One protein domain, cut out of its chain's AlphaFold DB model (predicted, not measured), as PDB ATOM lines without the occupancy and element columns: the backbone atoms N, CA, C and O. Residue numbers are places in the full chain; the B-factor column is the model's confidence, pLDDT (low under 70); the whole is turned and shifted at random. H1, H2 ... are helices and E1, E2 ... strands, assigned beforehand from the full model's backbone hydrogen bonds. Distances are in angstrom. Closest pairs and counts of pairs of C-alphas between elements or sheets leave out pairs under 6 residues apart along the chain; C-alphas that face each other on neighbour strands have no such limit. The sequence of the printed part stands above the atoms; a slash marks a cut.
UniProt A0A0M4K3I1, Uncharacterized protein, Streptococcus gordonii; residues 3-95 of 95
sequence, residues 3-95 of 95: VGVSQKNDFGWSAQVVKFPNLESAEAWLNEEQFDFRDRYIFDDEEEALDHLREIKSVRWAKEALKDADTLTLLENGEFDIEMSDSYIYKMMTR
ATOM      1  N   VAL A   3      38.439  10.480  27.701       97.62
ATOM      2  CA  VAL A   3      37.099   9.936  27.474       97.62
ATOM      3  C   VAL A   3      36.053  10.922  27.966       97.62
ATOM      4  O   VAL A   3      36.040  11.299  29.133       97.62
ATOM      5  N   GLY A   4      35.157  11.319  27.067       96.50
ATOM      6  CA  GLY A   4      33.957  12.076  27.391       96.50
ATOM      7  C   GLY A   4      32.792  11.140  27.672       96.50
ATOM      8  O   GLY A   4      32.513  10.235  26.884       96.50
ATOM      9  N   VAL A   5      32.087  11.378  28.773       95.31
ATOM     10  CA  VAL A   5      30.816  10.714  29.086       95.31
ATOM     11  C   VAL A   5      29.747  11.777  29.268       95.31
ATOM     12  O   VAL A   5      29.969  12.769  29.958       95.31
ATOM     13  N   SER A   6      28.587  11.583  28.650       93.62
ATOM     14  CA  SER A   6      27.444  12.485  28.784       93.62
ATOM     15  C   SER A   6      26.124  11.729  28.729       93.62
ATOM     16  O   SER A   6      26.075  10.549  28.374       93.62
ATOM     17  N   GLN A   7      25.028  12.410  29.051       90.19
ATOM     18  CA  GLN A   7      23.696  11.989  28.636       90.19
ATOM     19  C   GLN A   7      23.235  12.834  27.452       90.19
ATOM     20  O   GLN A   7      23.156  14.057  27.560       90.19
ATOM     21  N   LYS A   8      22.878  12.165  26.356       87.06
ATOM     22  CA  LYS A   8      22.317  12.766  25.150       87.06
ATOM     23  C   LYS A   8      20.847  12.390  24.986       87.06
ATOM     24  O   LYS A   8      20.467  11.241  25.237       87.06
ATOM     25  N   ASN A   9      20.015  13.344  24.585       83.81
ATOM     26  CA  ASN A   9      18.590  13.134  24.354       83.81
ATOM     27  C   ASN A   9      18.287  12.811  22.882       83.81
ATOM     28  O   ASN A   9      17.883  13.686  22.121       83.81
ATOM     29  N   ASP A  10      18.393  11.536  22.512       77.75
ATOM     30  CA  ASP A  10      18.041  11.033  21.180       77.75
ATOM     31  C   ASP A  10      16.793  10.138  21.296       77.75
ATOM     32  O   ASP A  10      16.882   8.917  21.422       77.75
ATOM     33  N   PHE A  11      15.605  10.758  21.301       79.06
ATOM     34  CA  PHE A  11      14.310  10.107  21.604       79.06
ATOM     35  C   PHE A  11      14.227   9.503  23.022       79.06
ATOM     36  O   PHE A  11      13.483   8.554  23.277       79.06
ATOM     37  N   GLY A  12      14.976  10.087  23.957       81.56
ATOM     38  CA  GLY A  12      15.143   9.645  25.337       81.56
ATOM     39  C   GLY A  12      16.569   9.916  25.816       81.56
ATOM     40  O   GLY A  12      17.503   9.959  25.018       81.56
ATOM     41  N   TRP A  13      16.752  10.084  27.127       83.62
ATOM     42  CA  TRP A  13      18.085  10.277  27.700       83.62
ATOM     43  C   TRP A  13      18.878   8.972  27.665       83.62
ATOM     44  O   TRP A  13      18.496   7.979  28.290       83.62
ATOM     45  N   SER A  14      19.994   8.983  26.946       87.00
ATOM     46  CA  SER A  14      20.898   7.848  26.813       87.00
ATOM     47  C   SER A  14      22.332   8.281  27.085       87.00
ATOM     48  O   SER A  14      22.715   9.407  26.787       87.00
ATOM     49  N   ALA A  15      23.120   7.402  27.700       89.50
ATOM     50  CA  ALA A  15      24.529   7.681  27.932       89.50
ATOM     51  C   ALA A  15      25.299   7.604  26.605       89.50
ATOM     52  O   ALA A  15      25.192   6.597  25.899       89.50
ATOM     53  N   GLN A  16      26.072   8.642  26.308       91.44
ATOM     54  CA  GLN A  16      27.008   8.714  25.195       91.44
ATOM     55  C   GLN A  16      28.435   8.633  25.741       91.44
ATOM     56  O   GLN A  16      28.735   9.172  26.808       91.44
ATOM     57  N   VAL A  17      29.303   7.949  24.998       95.25
ATOM     58  CA  VAL A  17      30.740   7.878  25.261       95.25
ATOM     59  C   VAL A  17      31.465   8.297  23.989       95.25
ATOM     60  O   VAL A  17      31.145   7.794  22.914       95.25
ATOM     61  N   VAL A  18      32.418   9.212  24.119       95.62
ATOM     62  CA  VAL A  18      33.276   9.712  23.035       95.62
ATOM     63  C   VAL A  18      34.719   9.753  23.518       95.62
ATOM     64  O   VAL A  18      34.974   9.792  24.723       95.62
ATOM     65  N   LYS A  19      35.679   9.729  22.600       97.62
ATOM     66  CA  LYS A  19      37.106   9.805  22.923       97.62
ATOM     67  C   LYS A  19      37.743  11.032  22.304       97.62
ATOM     68  O   LYS A  19      37.296  11.497  21.262       97.62
ATOM     69  N   PHE A  20      38.819  11.510  22.921       97.25
ATOM     70  CA  PHE A  20      39.575  12.650  22.412       97.25
ATOM     71  C   PHE A  20      41.076  12.349  22.378       97.25
ATOM     72  O   PHE A  20      41.628  11.819  23.354       97.25
ATOM     73  N   PRO A  21      41.771  12.715  21.286       96.06
ATOM     74  CA  PRO A  21      43.215  12.539  21.186       96.06
ATOM     75  C   PRO A  21      43.989  13.580  22.008       96.06
ATOM     76  O   PRO A  21      45.155  13.356  22.332       96.06
ATOM     77  N   ASN A  22      43.365  14.713  22.343       96.19
ATOM     78  CA  ASN A  22      43.983  15.824  23.059       96.19
ATOM     79  C   ASN A  22      42.971  16.569  23.947       96.19
ATOM     80  O   ASN A  22      41.758  16.423  23.790       96.19
ATOM     81  N   LEU A  23      43.502  17.362  24.884       96.12
ATOM     82  CA  LEU A  23      42.711  18.116  25.859       96.12
ATOM     83  C   LEU A  23      41.852  19.202  25.207       96.12
ATOM     84  O   LEU A  23      40.703  19.364  25.592       96.12
ATOM     85  N   GLU A  24      42.375  19.885  24.190       95.69
ATOM     86  CA  GLU A  24      41.664  20.949  23.473       95.69
ATOM     87  C   GLU A  24      40.332  20.455  22.887       95.69
ATOM     88  O   GLU A  24      39.292  21.086  23.071       95.69
ATOM     89  N   SER A  25      40.335  19.272  22.264       96.38
ATOM     90  CA  SER A  25      39.118  18.653  21.726       96.38
ATOM     91  C   SER A  25      38.118  18.307  22.831       96.38
ATOM     92  O   SER A  25      36.918  18.524  22.674       96.38
ATOM     93  N   ALA A  26      38.611  17.801  23.963       95.75
ATOM     94  CA  ALA A  26      37.768  17.438  25.094       95.75
ATOM     95  C   ALA A  26      37.128  18.681  25.739       95.75
ATOM     96  O   ALA A  26      35.924  18.700  25.991       95.75
ATOM     97  N   GLU A  27      37.909  19.741  25.959       94.62
ATOM     98  CA  GLU A  27      37.435  21.008  26.521       94.62
ATOM     99  C   GLU A  27      36.417  21.694  25.609       94.62
ATOM    100  O   GLU A  27      35.393  22.180  26.097       94.62
ATOM    101  N   ALA A  28      36.648  21.708  24.294       94.00
ATOM    102  CA  ALA A  28      35.684  22.246  23.340       94.00
ATOM    103  C   ALA A  28      34.344  21.502  23.422       94.00
ATOM    104  O   ALA A  28      33.295  22.136  23.538       94.00
ATOM    105  N   TRP A  29      34.376  20.167  23.474       93.62
ATOM    106  CA  TRP A  29      33.172  19.344  23.607       93.62
ATOM    107  C   TRP A  29      32.460  19.569  24.945       93.62
ATOM    108  O   TRP A  29      31.233  19.636  25.004       93.62
ATOM    109  N   LEU A  30      33.204  19.734  26.042       91.94
ATOM    110  CA  LEU A  30      32.616  19.999  27.355       91.94
ATOM    111  C   LEU A  30      31.867  21.336  27.385       91.94
ATOM    112  O   LEU A  30      30.796  21.410  27.985       91.94
ATOM    113  N   ASN A  31      32.401  22.355  26.711       89.38
ATOM    114  CA  ASN A  31      31.849  23.711  26.697       89.38
ATOM    115  C   ASN A  31      30.826  23.963  25.581       89.38
ATOM    116  O   ASN A  31      30.239  25.043  25.529       89.38
ATOM    117  N   GLU A  32      30.598  23.000  24.689       84.12
ATOM    118  CA  GLU A  32      29.678  23.180  23.574       84.12
ATOM    119  C   GLU A  32      28.233  23.354  24.069       84.12
ATOM    120  O   GLU A  32      27.656  22.445  24.677       84.12
ATOM    121  N   GLU A  33      27.626  24.514  23.820       73.06
ATOM    122  CA  GLU A  33      26.228  24.761  24.175       73.06
ATOM    123  C   GLU A  33      25.308  23.919  23.289       73.06
ATOM    124  O   GLU A  33      25.016  24.261  22.145       73.06
ATOM    125  N   GLN A  34      24.818  22.812  23.839       73.00
ATOM    126  CA  GLN A  34      23.865  21.951  23.161       73.00
ATOM    127  C   GLN A  34      22.719  21.583  24.109       73.00
ATOM    128  O   GLN A  34      22.937  21.084  25.215       73.00
ATOM    129  N   PHE A  35      21.481  21.845  23.680       63.34
ATOM    130  CA  PHE A  35      20.263  21.653  24.484       63.34
ATOM    131  C   PHE A  35      19.926  20.179  24.765       63.34
ATOM    132  O   PHE A  35      19.150  19.878  25.673       63.34
ATOM    133  N   ASP A  36      20.470  19.262  23.975       78.56
ATOM    134  CA  ASP A  36      20.250  17.820  24.036       78.56
ATOM    135  C   ASP A  36      21.294  17.083  24.881       78.56
ATOM    136  O   ASP A  36      21.220  15.861  24.994       78.56
ATOM    137  N   PHE A  37      22.209  17.802  25.533       82.88
ATOM    138  CA  PHE A  37      23.231  17.229  26.400       82.88
ATOM    139  C   PHE A  37      23.067  17.626  27.870       82.88
ATOM    140  O   PHE A  37      22.694  18.750  28.198       82.88
ATOM    141  N   ARG A  38      23.410  16.705  28.775       84.19
ATOM    142  CA  ARG A  38      23.597  16.976  30.210       84.19
ATOM    143  C   ARG A  38      24.601  16.009  30.838       84.19
ATOM    144  O   ARG A  38      24.985  15.030  30.201       84.19
ATOM    145  N   ASP A  39      24.989  16.285  32.084       87.88
ATOM    146  CA  ASP A  39      25.870  15.437  32.903       87.88
ATOM    147  C   ASP A  39      27.173  15.065  32.170       87.88
ATOM    148  O   ASP A  39      27.485  13.888  31.997       87.88
ATOM    149  N   ARG A  40      27.892  16.077  31.659       91.38
ATOM    150  CA  ARG A  40      29.151  15.882  30.927       91.38
ATOM    151  C   ARG A  40      30.336  15.769  31.880       91.38
ATOM    152  O   ARG A  40      30.520  16.619  32.749       91.38
ATOM    153  N   TYR A  41      31.172  14.770  31.637       93.94
ATOM    154  CA  TYR A  41      32.413  14.518  32.361       93.94
ATOM    155  C   TYR A  41      33.526  14.180  31.372       93.94
ATOM    156  O   TYR A  41      33.273  13.529  30.356       93.94
ATOM    157  N   ILE A  42      34.749  14.608  31.685       96.81
ATOM    158  CA  ILE A  42      35.972  14.175  31.005       96.81
ATOM    159  C   ILE A  42      36.784  13.359  32.004       96.81
ATOM    160  O   ILE A  42      36.944  13.774  33.151       96.81
ATOM    161  N   PHE A  43      37.298  12.225  31.544       96.69
ATOM    162  CA  PHE A  43      38.222  11.364  32.271       96.69
ATOM    163  C   PHE A  43      39.564  11.314  31.548       96.69
ATOM    164  O   PHE A  43      39.608  11.372  30.311       96.69
ATOM    165  N   ASP A  44      40.644  11.173  32.315       95.62
ATOM    166  CA  ASP A  44      42.006  11.176  31.774       95.62
ATOM    167  C   ASP A  44      42.321   9.887  30.991       95.62
ATOM    168  O   ASP A  44      43.129   9.875  30.048       95.62
ATOM    169  N   ASP A  45      41.630   8.798  31.335       94.81
ATOM    170  CA  ASP A  45      41.772   7.501  30.692       94.81
ATOM    171  C   ASP A  45      40.484   6.651  30.684       94.81
ATOM    172  O   ASP A  45      39.429   7.010  31.212       94.81
ATOM    173  N   GLU A  46      40.571   5.501  30.007       95.62
ATOM    174  CA  GLU A  46      39.460   4.557  29.889       95.62
ATOM    175  C   GLU A  46      39.167   3.795  31.185       95.62
ATOM    176  O   GLU A  46      38.060   3.281  31.323       95.62
ATOM    177  N   GLU A  47      40.125   3.666  32.107       95.06
ATOM    178  CA  GLU A  47      39.932   2.938  33.363       95.06
ATOM    179  C   GLU A  47      39.029   3.745  34.298       95.06
ATOM    180  O   GLU A  47      38.006   3.223  34.754       95.06
ATOM    181  N   GLU A  48      39.323   5.034  34.469       95.38
ATOM    182  CA  GLU A  48      38.484   5.961  35.234       95.38
ATOM    183  C   GLU A  48      37.077   6.082  34.631       95.38
ATOM    184  O   GLU A  48      36.067   5.958  35.332       95.38
ATOM    185  N   ALA A  49      36.991   6.240  33.305       95.44
ATOM    186  CA  ALA A  49      35.706   6.308  32.614       95.44
ATOM    187  C   ALA A  49      34.901   5.011  32.766       95.44
ATOM    188  O   ALA A  49      33.677   5.034  32.921       95.44
ATOM    189  N   LEU A  50      35.570   3.857  32.722       95.56
ATOM    190  CA  LEU A  50      34.934   2.556  32.876       95.56
ATOM    191  C   LEU A  50      34.316   2.394  34.265       95.56
ATOM    192  O   LEU A  50      33.220   1.839  34.362       95.56
ATOM    193  N   ASP A  51      34.979   2.865  35.316       94.44
ATOM    194  CA  ASP A  51      34.423   2.821  36.667       94.44
ATOM    195  C   ASP A  51      33.175   3.694  36.795       94.44
ATOM    196  O   ASP A  51      32.146   3.200  37.258       94.44
ATOM    197  N   HIS A  52      33.185   4.905  36.232       93.19
ATOM    198  CA  HIS A  52      31.988   5.745  36.180       93.19
ATOM    199  C   HIS A  52      30.838   5.095  35.380       93.19
ATOM    200  O   HIS A  52      29.696   5.010  35.834       93.19
ATOM    201  N   LEU A  53      31.124   4.551  34.194       93.06
ATOM    202  CA  LEU A  53      30.114   3.924  33.330       93.06
ATOM    203  C   LEU A  53      29.475   2.669  33.954       93.06
ATOM    204  O   LEU A  53      28.317   2.341  33.661       93.06
ATOM    205  N   ARG A  54      30.215   1.948  34.807       93.19
ATOM    206  CA  ARG A  54      29.702   0.783  35.547       93.19
ATOM    207  C   ARG A  54      28.632   1.169  36.561       93.19
ATOM    208  O   ARG A  54      27.719   0.371  36.756       93.19
ATOM    209  N   GLU A  55      28.726   2.357  37.155       89.56
ATOM    210  CA  GLU A  55      27.729   2.883  38.096       89.56
ATOM    211  C   GLU A  55      26.424   3.272  37.392       89.56
ATOM    212  O   GLU A  55      25.341   3.115  37.955       89.56
ATOM    213  N   ILE A  56      26.507   3.721  36.133       86.75
ATOM    214  CA  ILE A  56      25.337   4.129  35.339       86.75
ATOM    215  C   ILE A  56      24.523   2.913  34.870       86.75
ATOM    216  O   ILE A  56      23.289   2.945  34.869       86.75
ATOM    217  N   LYS A  57      25.195   1.847  34.412       85.44
ATOM    218  CA  LYS A  57      24.536   0.650  33.853       85.44
ATOM    219  C   LYS A  57      25.164  -0.656  34.340       85.44
ATOM    220  O   LYS A  57      24.829  -1.157  35.403       85.44
ATOM    221  N   SER A  58      25.981  -1.299  33.506       89.38
ATOM    222  CA  SER A  58      26.579  -2.605  33.794       89.38
ATOM    223  C   SER A  58      27.982  -2.679  33.219       89.38
ATOM    224  O   SER A  58      28.275  -2.057  32.198       89.38
ATOM    225  N   VAL A  59      28.829  -3.518  33.819       89.62
ATOM    226  CA  VAL A  59      30.217  -3.729  33.376       89.62
ATOM    227  C   VAL A  59      30.299  -4.134  31.905       89.62
ATOM    228  O   VAL A  59      31.180  -3.664  31.188       89.62
ATOM    229  N   ARG A  60      29.390  -5.002  31.441       91.62
ATOM    230  CA  ARG A  60      29.378  -5.445  30.042       91.62
ATOM    231  C   ARG A  60      29.059  -4.287  29.103       91.62
ATOM    232  O   ARG A  60      29.801  -4.075  28.151       91.62
ATOM    233  N   TRP A  61      27.992  -3.546  29.395       93.38
ATOM    234  CA  TRP A  61      27.596  -2.398  28.584       93.38
ATOM    235  C   TRP A  61      28.690  -1.326  28.560       93.38
ATOM    236  O   TRP A  61      29.022  -0.842  27.489       93.38
ATOM    237  N   ALA A  62      29.308  -1.017  29.703       93.31
ATOM    238  CA  ALA A  62      30.361  -0.006  29.796       93.31
ATOM    239  C   ALA A  62      31.576  -0.347  28.915       93.31
ATOM    240  O   ALA A  62      32.077   0.498  28.177       93.31
ATOM    241  N   LYS A  63      32.005  -1.618  28.925       94.19
ATOM    242  CA  LYS A  63      33.083  -2.102  28.047       94.19
ATOM    243  C   LYS A  63      32.713  -2.040  26.566       94.19
ATOM    244  O   LYS A  63      33.583  -1.786  25.743       94.19
ATOM    245  N   GLU A  64      31.462  -2.336  26.217       93.44
ATOM    246  CA  GLU A  64      30.987  -2.233  24.833       93.44
ATOM    247  C   GLU A  64      30.904  -0.763  24.392       93.44
ATOM    248  O   GLU A  64      31.392  -0.442  23.315       93.44
ATOM    249  N   ALA A  65      30.411   0.135  25.248       92.88
ATOM    250  CA  ALA A  65      30.320   1.568  24.975       92.88
ATOM    251  C   ALA A  65      31.694   2.206  24.723       92.88
ATOM    252  O   ALA A  65      31.854   2.926  23.750       92.88
ATOM    253  N   LEU A  66      32.712   1.881  25.529       94.31
ATOM    254  CA  LEU A  66      34.084   2.364  25.301       94.31
ATOM    255  C   LEU A  66      34.696   1.853  23.992       94.31
ATOM    256  O   LEU A  66      35.528   2.529  23.394       94.31
ATOM    257  N   LYS A  67      34.320   0.652  23.540       94.12
ATOM    258  CA  LYS A  67      34.788   0.106  22.255       94.12
ATOM    259  C   LYS A  67      34.071   0.734  21.069       94.12
ATOM    260  O   LYS A  67      34.682   0.918  20.023       94.12
ATOM    261  N   ASP A  68      32.788   1.019  21.234       93.19
ATOM    262  CA  ASP A  68      31.937   1.601  20.200       93.19
ATOM    263  C   ASP A  68      32.037   3.134  20.148       93.19
ATOM    264  O   ASP A  68      31.455   3.735  19.257       93.19
ATOM    265  N   ALA A  69      32.754   3.760  21.087       94.62
ATOM    266  CA  ALA A  69      32.909   5.206  21.159       94.62
ATOM    267  C   ALA A  69      33.739   5.750  19.992       94.62
ATOM    268  O   ALA A  69      34.854   5.285  19.741       94.62
ATOM    269  N   ASP A  70      33.193   6.771  19.340       95.00
ATOM    270  CA  ASP A  70      33.862   7.515  18.279       95.00
ATOM    271  C   ASP A  70      34.939   8.438  18.858       95.00
ATOM    272  O   ASP A  70      34.867   8.861  20.020       95.00
ATOM    273  N   THR A  71      35.935   8.761  18.037       96.38
ATOM    274  CA  THR A  71      36.975   9.729  18.397       96.38
ATOM    275  C   THR A  71      36.650  11.076  17.770       96.38
ATOM    276  O   THR A  71      36.475  11.180  16.558       96.38
ATOM    277  N   LEU A  72      36.569  12.110  18.604       95.69
ATOM    278  CA  LEU A  72      36.317  13.486  18.203       95.69
ATOM    279  C   LEU A  72      37.623  14.277  18.227       95.69
ATOM    280  O   LEU A  72      38.313  14.323  19.248       95.69
ATOM    281  N   THR A  73      37.935  14.936  17.115       96.88
ATOM    282  CA  THR A  73      39.093  15.830  16.999       96.88
ATOM    283  C   THR A  73      38.622  17.219  16.607       96.88
ATOM    284  O   THR A  73      37.955  17.374  15.588       96.88
ATOM    285  N   LEU A  74      38.957  18.230  17.407       96.62
ATOM    286  CA  LEU A  74      38.648  19.616  17.074       96.62
ATOM    287  C   LEU A  74      39.532  20.084  15.913       96.62
ATOM    288  O   LEU A  74      40.756  19.948  15.952       96.62
ATOM    289  N   LEU A  75      38.900  20.643  14.888       95.56
ATOM    290  CA  LEU A  75      39.555  21.246  13.735       95.56
ATOM    291  C   LEU A  75      39.731  22.758  13.932       95.56
ATOM    292  O   LEU A  75      39.018  23.397  14.706       95.56
ATOM    293  N   GLU A  76      40.632  23.370  13.159       93.44
ATOM    294  CA  GLU A  76      40.903  24.818  13.220       93.44
ATOM    295  C   GLU A  76      39.675  25.696  12.909       93.44
ATOM    296  O   GLU A  76      39.621  26.857  13.309       93.44
ATOM    297  N   ASN A  77      38.682  25.158  12.191       92.69
ATOM    298  CA  ASN A  77      37.433  25.855  11.879       92.69
ATOM    299  C   ASN A  77      36.403  25.812  13.027       92.69
ATOM    300  O   ASN A  77      35.328  26.394  12.884       92.69
ATOM    301  N   GLY A  78      36.724  25.147  14.142       90.25
ATOM    302  CA  GLY A  78      35.846  24.981  15.300       90.25
ATOM    303  C   GLY A  78      34.864  23.811  15.196       90.25
ATOM    304  O   GLY A  78      34.045  23.643  16.095       90.25
ATOM    305  N   GLU A  79      34.923  23.009  14.131       93.19
ATOM    306  CA  GLU A  79      34.101  21.807  13.975       93.19
ATOM    307  C   GLU A  79      34.837  20.560  14.486       93.19
ATOM    308  O   GLU A  79      36.066  20.535  14.579       93.19
ATOM    309  N   PHE A  80      34.081  19.505  14.794       92.94
ATOM    310  CA  PHE A  80      34.646  18.201  15.130       92.94
ATOM    311  C   PHE A  80      34.731  17.305  13.898       92.94
ATOM    312  O   PHE A  80      33.719  17.027  13.252       92.94
ATOM    313  N   ASP A  81      35.929  16.790  13.631       94.81
ATOM    314  CA  ASP A  81      36.092  15.587  12.824       94.81
ATOM    315  C   ASP A  81      35.737  14.360  13.670       94.81
ATOM    316  O   ASP A  81      36.154  14.258  14.832       94.81
ATOM    317  N   ILE A  82      34.946  13.452  13.098       94.31
ATOM    318  CA  ILE A  82      34.408  12.280  13.796       94.31
ATOM    319  C   ILE A  82      34.972  11.023  13.147       94.31
ATOM    320  O   ILE A  82      34.524  10.595  12.081       94.31
ATOM    321  N   GLU A  83      35.922  10.392  13.828       94.44
ATOM    322  CA  GLU A  83      36.424   9.081  13.446       94.44
ATOM    323  C   GLU A  83      35.553   8.003  14.092       94.44
ATOM    324  O   GLU A  83      35.559   7.804  15.312       94.44
ATOM    325  N   MET A  84      34.779   7.315  13.253       89.81
ATOM    326  CA  MET A  84      33.894   6.255  13.711       89.81
ATOM    327  C   MET A  84      34.678   5.056  14.240       89.81
ATOM    328  O   MET A  84      35.639   4.598  13.626       89.81
ATOM    329  N   SER A  85      34.201   4.481  15.338       89.31
ATOM    330  CA  SER A  85      34.765   3.260  15.911       89.31
ATOM    331  C   SER A  85      34.755   2.077  14.922       89.31
ATOM    332  O   SER A  85      33.705   1.697  14.398       89.31
ATOM    333  N   ASP A  86      35.894   1.392  14.753       83.56
ATOM    334  CA  ASP A  86      35.988   0.140  13.976       83.56
ATOM    335  C   ASP A  86      35.000  -0.934  14.469       83.56
ATOM    336  O   ASP A  86      34.402  -1.671  13.679       83.56
ATOM    337  N   SER A  87      34.802  -1.022  15.791       81.56
ATOM    338  CA  SER A  87      33.837  -1.939  16.414       81.56
ATOM    339  C   SER A  87      32.408  -1.599  15.990       81.56
ATOM    340  O   SER A  87      31.620  -2.495  15.662       81.56
ATOM    341  N   TYR A  88      32.081  -0.307  15.954       79.00
ATOM    342  CA  TYR A  88      30.789   0.177  15.490       79.00
ATOM    343  C   TYR A  88      30.590  -0.094  13.988       79.00
ATOM    344  O   TYR A  88      29.571  -0.673  13.600       79.00
ATOM    345  N   ILE A  89      31.580   0.226  13.148       79.62
ATOM    346  CA  ILE A  89      31.551  -0.036  11.698       79.62
ATOM    347  C   ILE A  89      31.339  -1.529  11.423       79.62
ATOM    348  O   ILE A  89      30.449  -1.906  10.656       79.62
ATOM    349  N   TYR A  90      32.095  -2.400  12.096       80.25
ATOM    350  CA  TYR A  90      31.967  -3.848  11.944       80.25
ATOM    351  C   TYR A  90      30.549  -4.342  12.268       80.25
ATOM    352  O   TYR A  90      29.979  -5.140  11.517       80.25
ATOM    353  N   LYS A  91      29.935  -3.838  13.346       81.69
ATOM    354  CA  LYS A  91      28.546  -4.166  13.717       81.69
ATOM    355  C   LYS A  91      27.531  -3.695  12.676       81.69
ATOM    356  O   LYS A  91      26.516  -4.359  12.493       81.69
ATOM    357  N   MET A  92      27.785  -2.576  12.003       82.56
ATOM    358  CA  MET A  92      26.914  -2.065  10.938       82.56
ATOM    359  C   MET A  92      27.017  -2.894   9.654       82.56
ATOM    360  O   MET A  92      26.022  -3.055   8.956       82.56
ATOM    361  N   MET A  93      28.194  -3.450   9.356       83.25
ATOM    362  CA  MET A  93      28.428  -4.271   8.160       83.25
ATOM    363  C   MET A  93      27.997  -5.739   8.303       83.25
ATOM    364  O   MET A  93      27.887  -6.441   7.300       83.25
ATOM    365  N   THR A  94      27.804  -6.223   9.531       80.69
ATOM    366  CA  THR A  94      27.502  -7.638   9.829       80.69
ATOM    367  C   THR A  94      26.078  -7.881  10.340       80.69
ATOM    368  O   THR A  94      25.756  -9.000  10.744       80.69
ATOM    369  N   ARG A  95      25.229  -6.849  10.321       56.06
ATOM    370  CA  ARG A  95      23.786  -6.924  10.596       56.06
ATOM    371  C   ARG A  95      22.988  -7.198   9.328       56.06
ATOM    372  O   ARG A  95      21.976  -7.919   9.456       56.06
TER     373      ARG A  95
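AT A GLANCE: This is residues 3 to 95 of the 95 residues of an uncharacterized protein of Streptococcus gordonii (UniProt A0A0M4K3I1). A strongly twisted five-stranded sheet curls round H1, while H2 and H3 cover part of its other face, making three layers with helices on both faces. Hairpin E4 and E5 turns away beside E2, and H4, not on the sheet, packs on H3. The 93 printed residues include four named helices and five named strands, in the order E1 E2 H1 E3 H2 H3 E4 E5 H4; the mixed sheet runs E3 E1 E2 E4 E5, and the class is mixed. The whole is compact, with a radius of gyration of the C-alphas of 13.2 A and spans of 35 by 30 by 29 A.

HOW THE PARTS SIT: E1, residues 3 to 9, and E2, residues 13 to 20, form an antiparallel hairpin, with N 4 and O 18 within hydrogen-bond range at 2.8 A. E2, H1 (residues 23 to 31) and E3 (residues 37 to 43) form a split strand-helix-strand unit, two same-way strands with E1 between them and a right-handed crossover. E3 is antiparallel to E1, with N 5 and O 41 2.9 A apart. H2, residues 46 to 56, is on the face opposite H1, at a height over the sheet of 9.0 A. H3, residues 59 to 68, touches H2 at a steep tilt of 53 degrees; their closest C-alphas, Leu 53 and Ala 62, are 5.3 A apart. H3 lies over E2. E4, residues 70 to 74, is parallel to E2, with N 19 and O 70 2.8 A apart; E3, H2, H3 and E4 form a second split, right-handed unit. E5, residues 80 to 83, forms an antiparallel hairpin with E4, with N 73 and O 81 3.0 A apart. H4, residues 86 to 93, touches H3, about perpendicular at 85 degrees; their closest C-alphas, Asp 68 and Tyr 88, are 5.1 A apart. Each O i to N i+4 pair is within hydrogen-bond range in H1, H3 and H4, and 6 of 7 in H2.

IN THESE COORDINATES: E1 begins at C-alpha 3 (37.099, 9.936, 27.474) and is 19.0 A long; E2 is 22.3 A, E3 17.1 A and H2 15.1 A. H4 ends at C-alpha 93 (28.428, -4.271, 8.160).

THE WHOLE: The C-alphas farthest apart, Ser 58 and Asn 77, are 37.5 A apart. The printed part has no cut and no long link; residues 35 and 95 have pLDDT under 70.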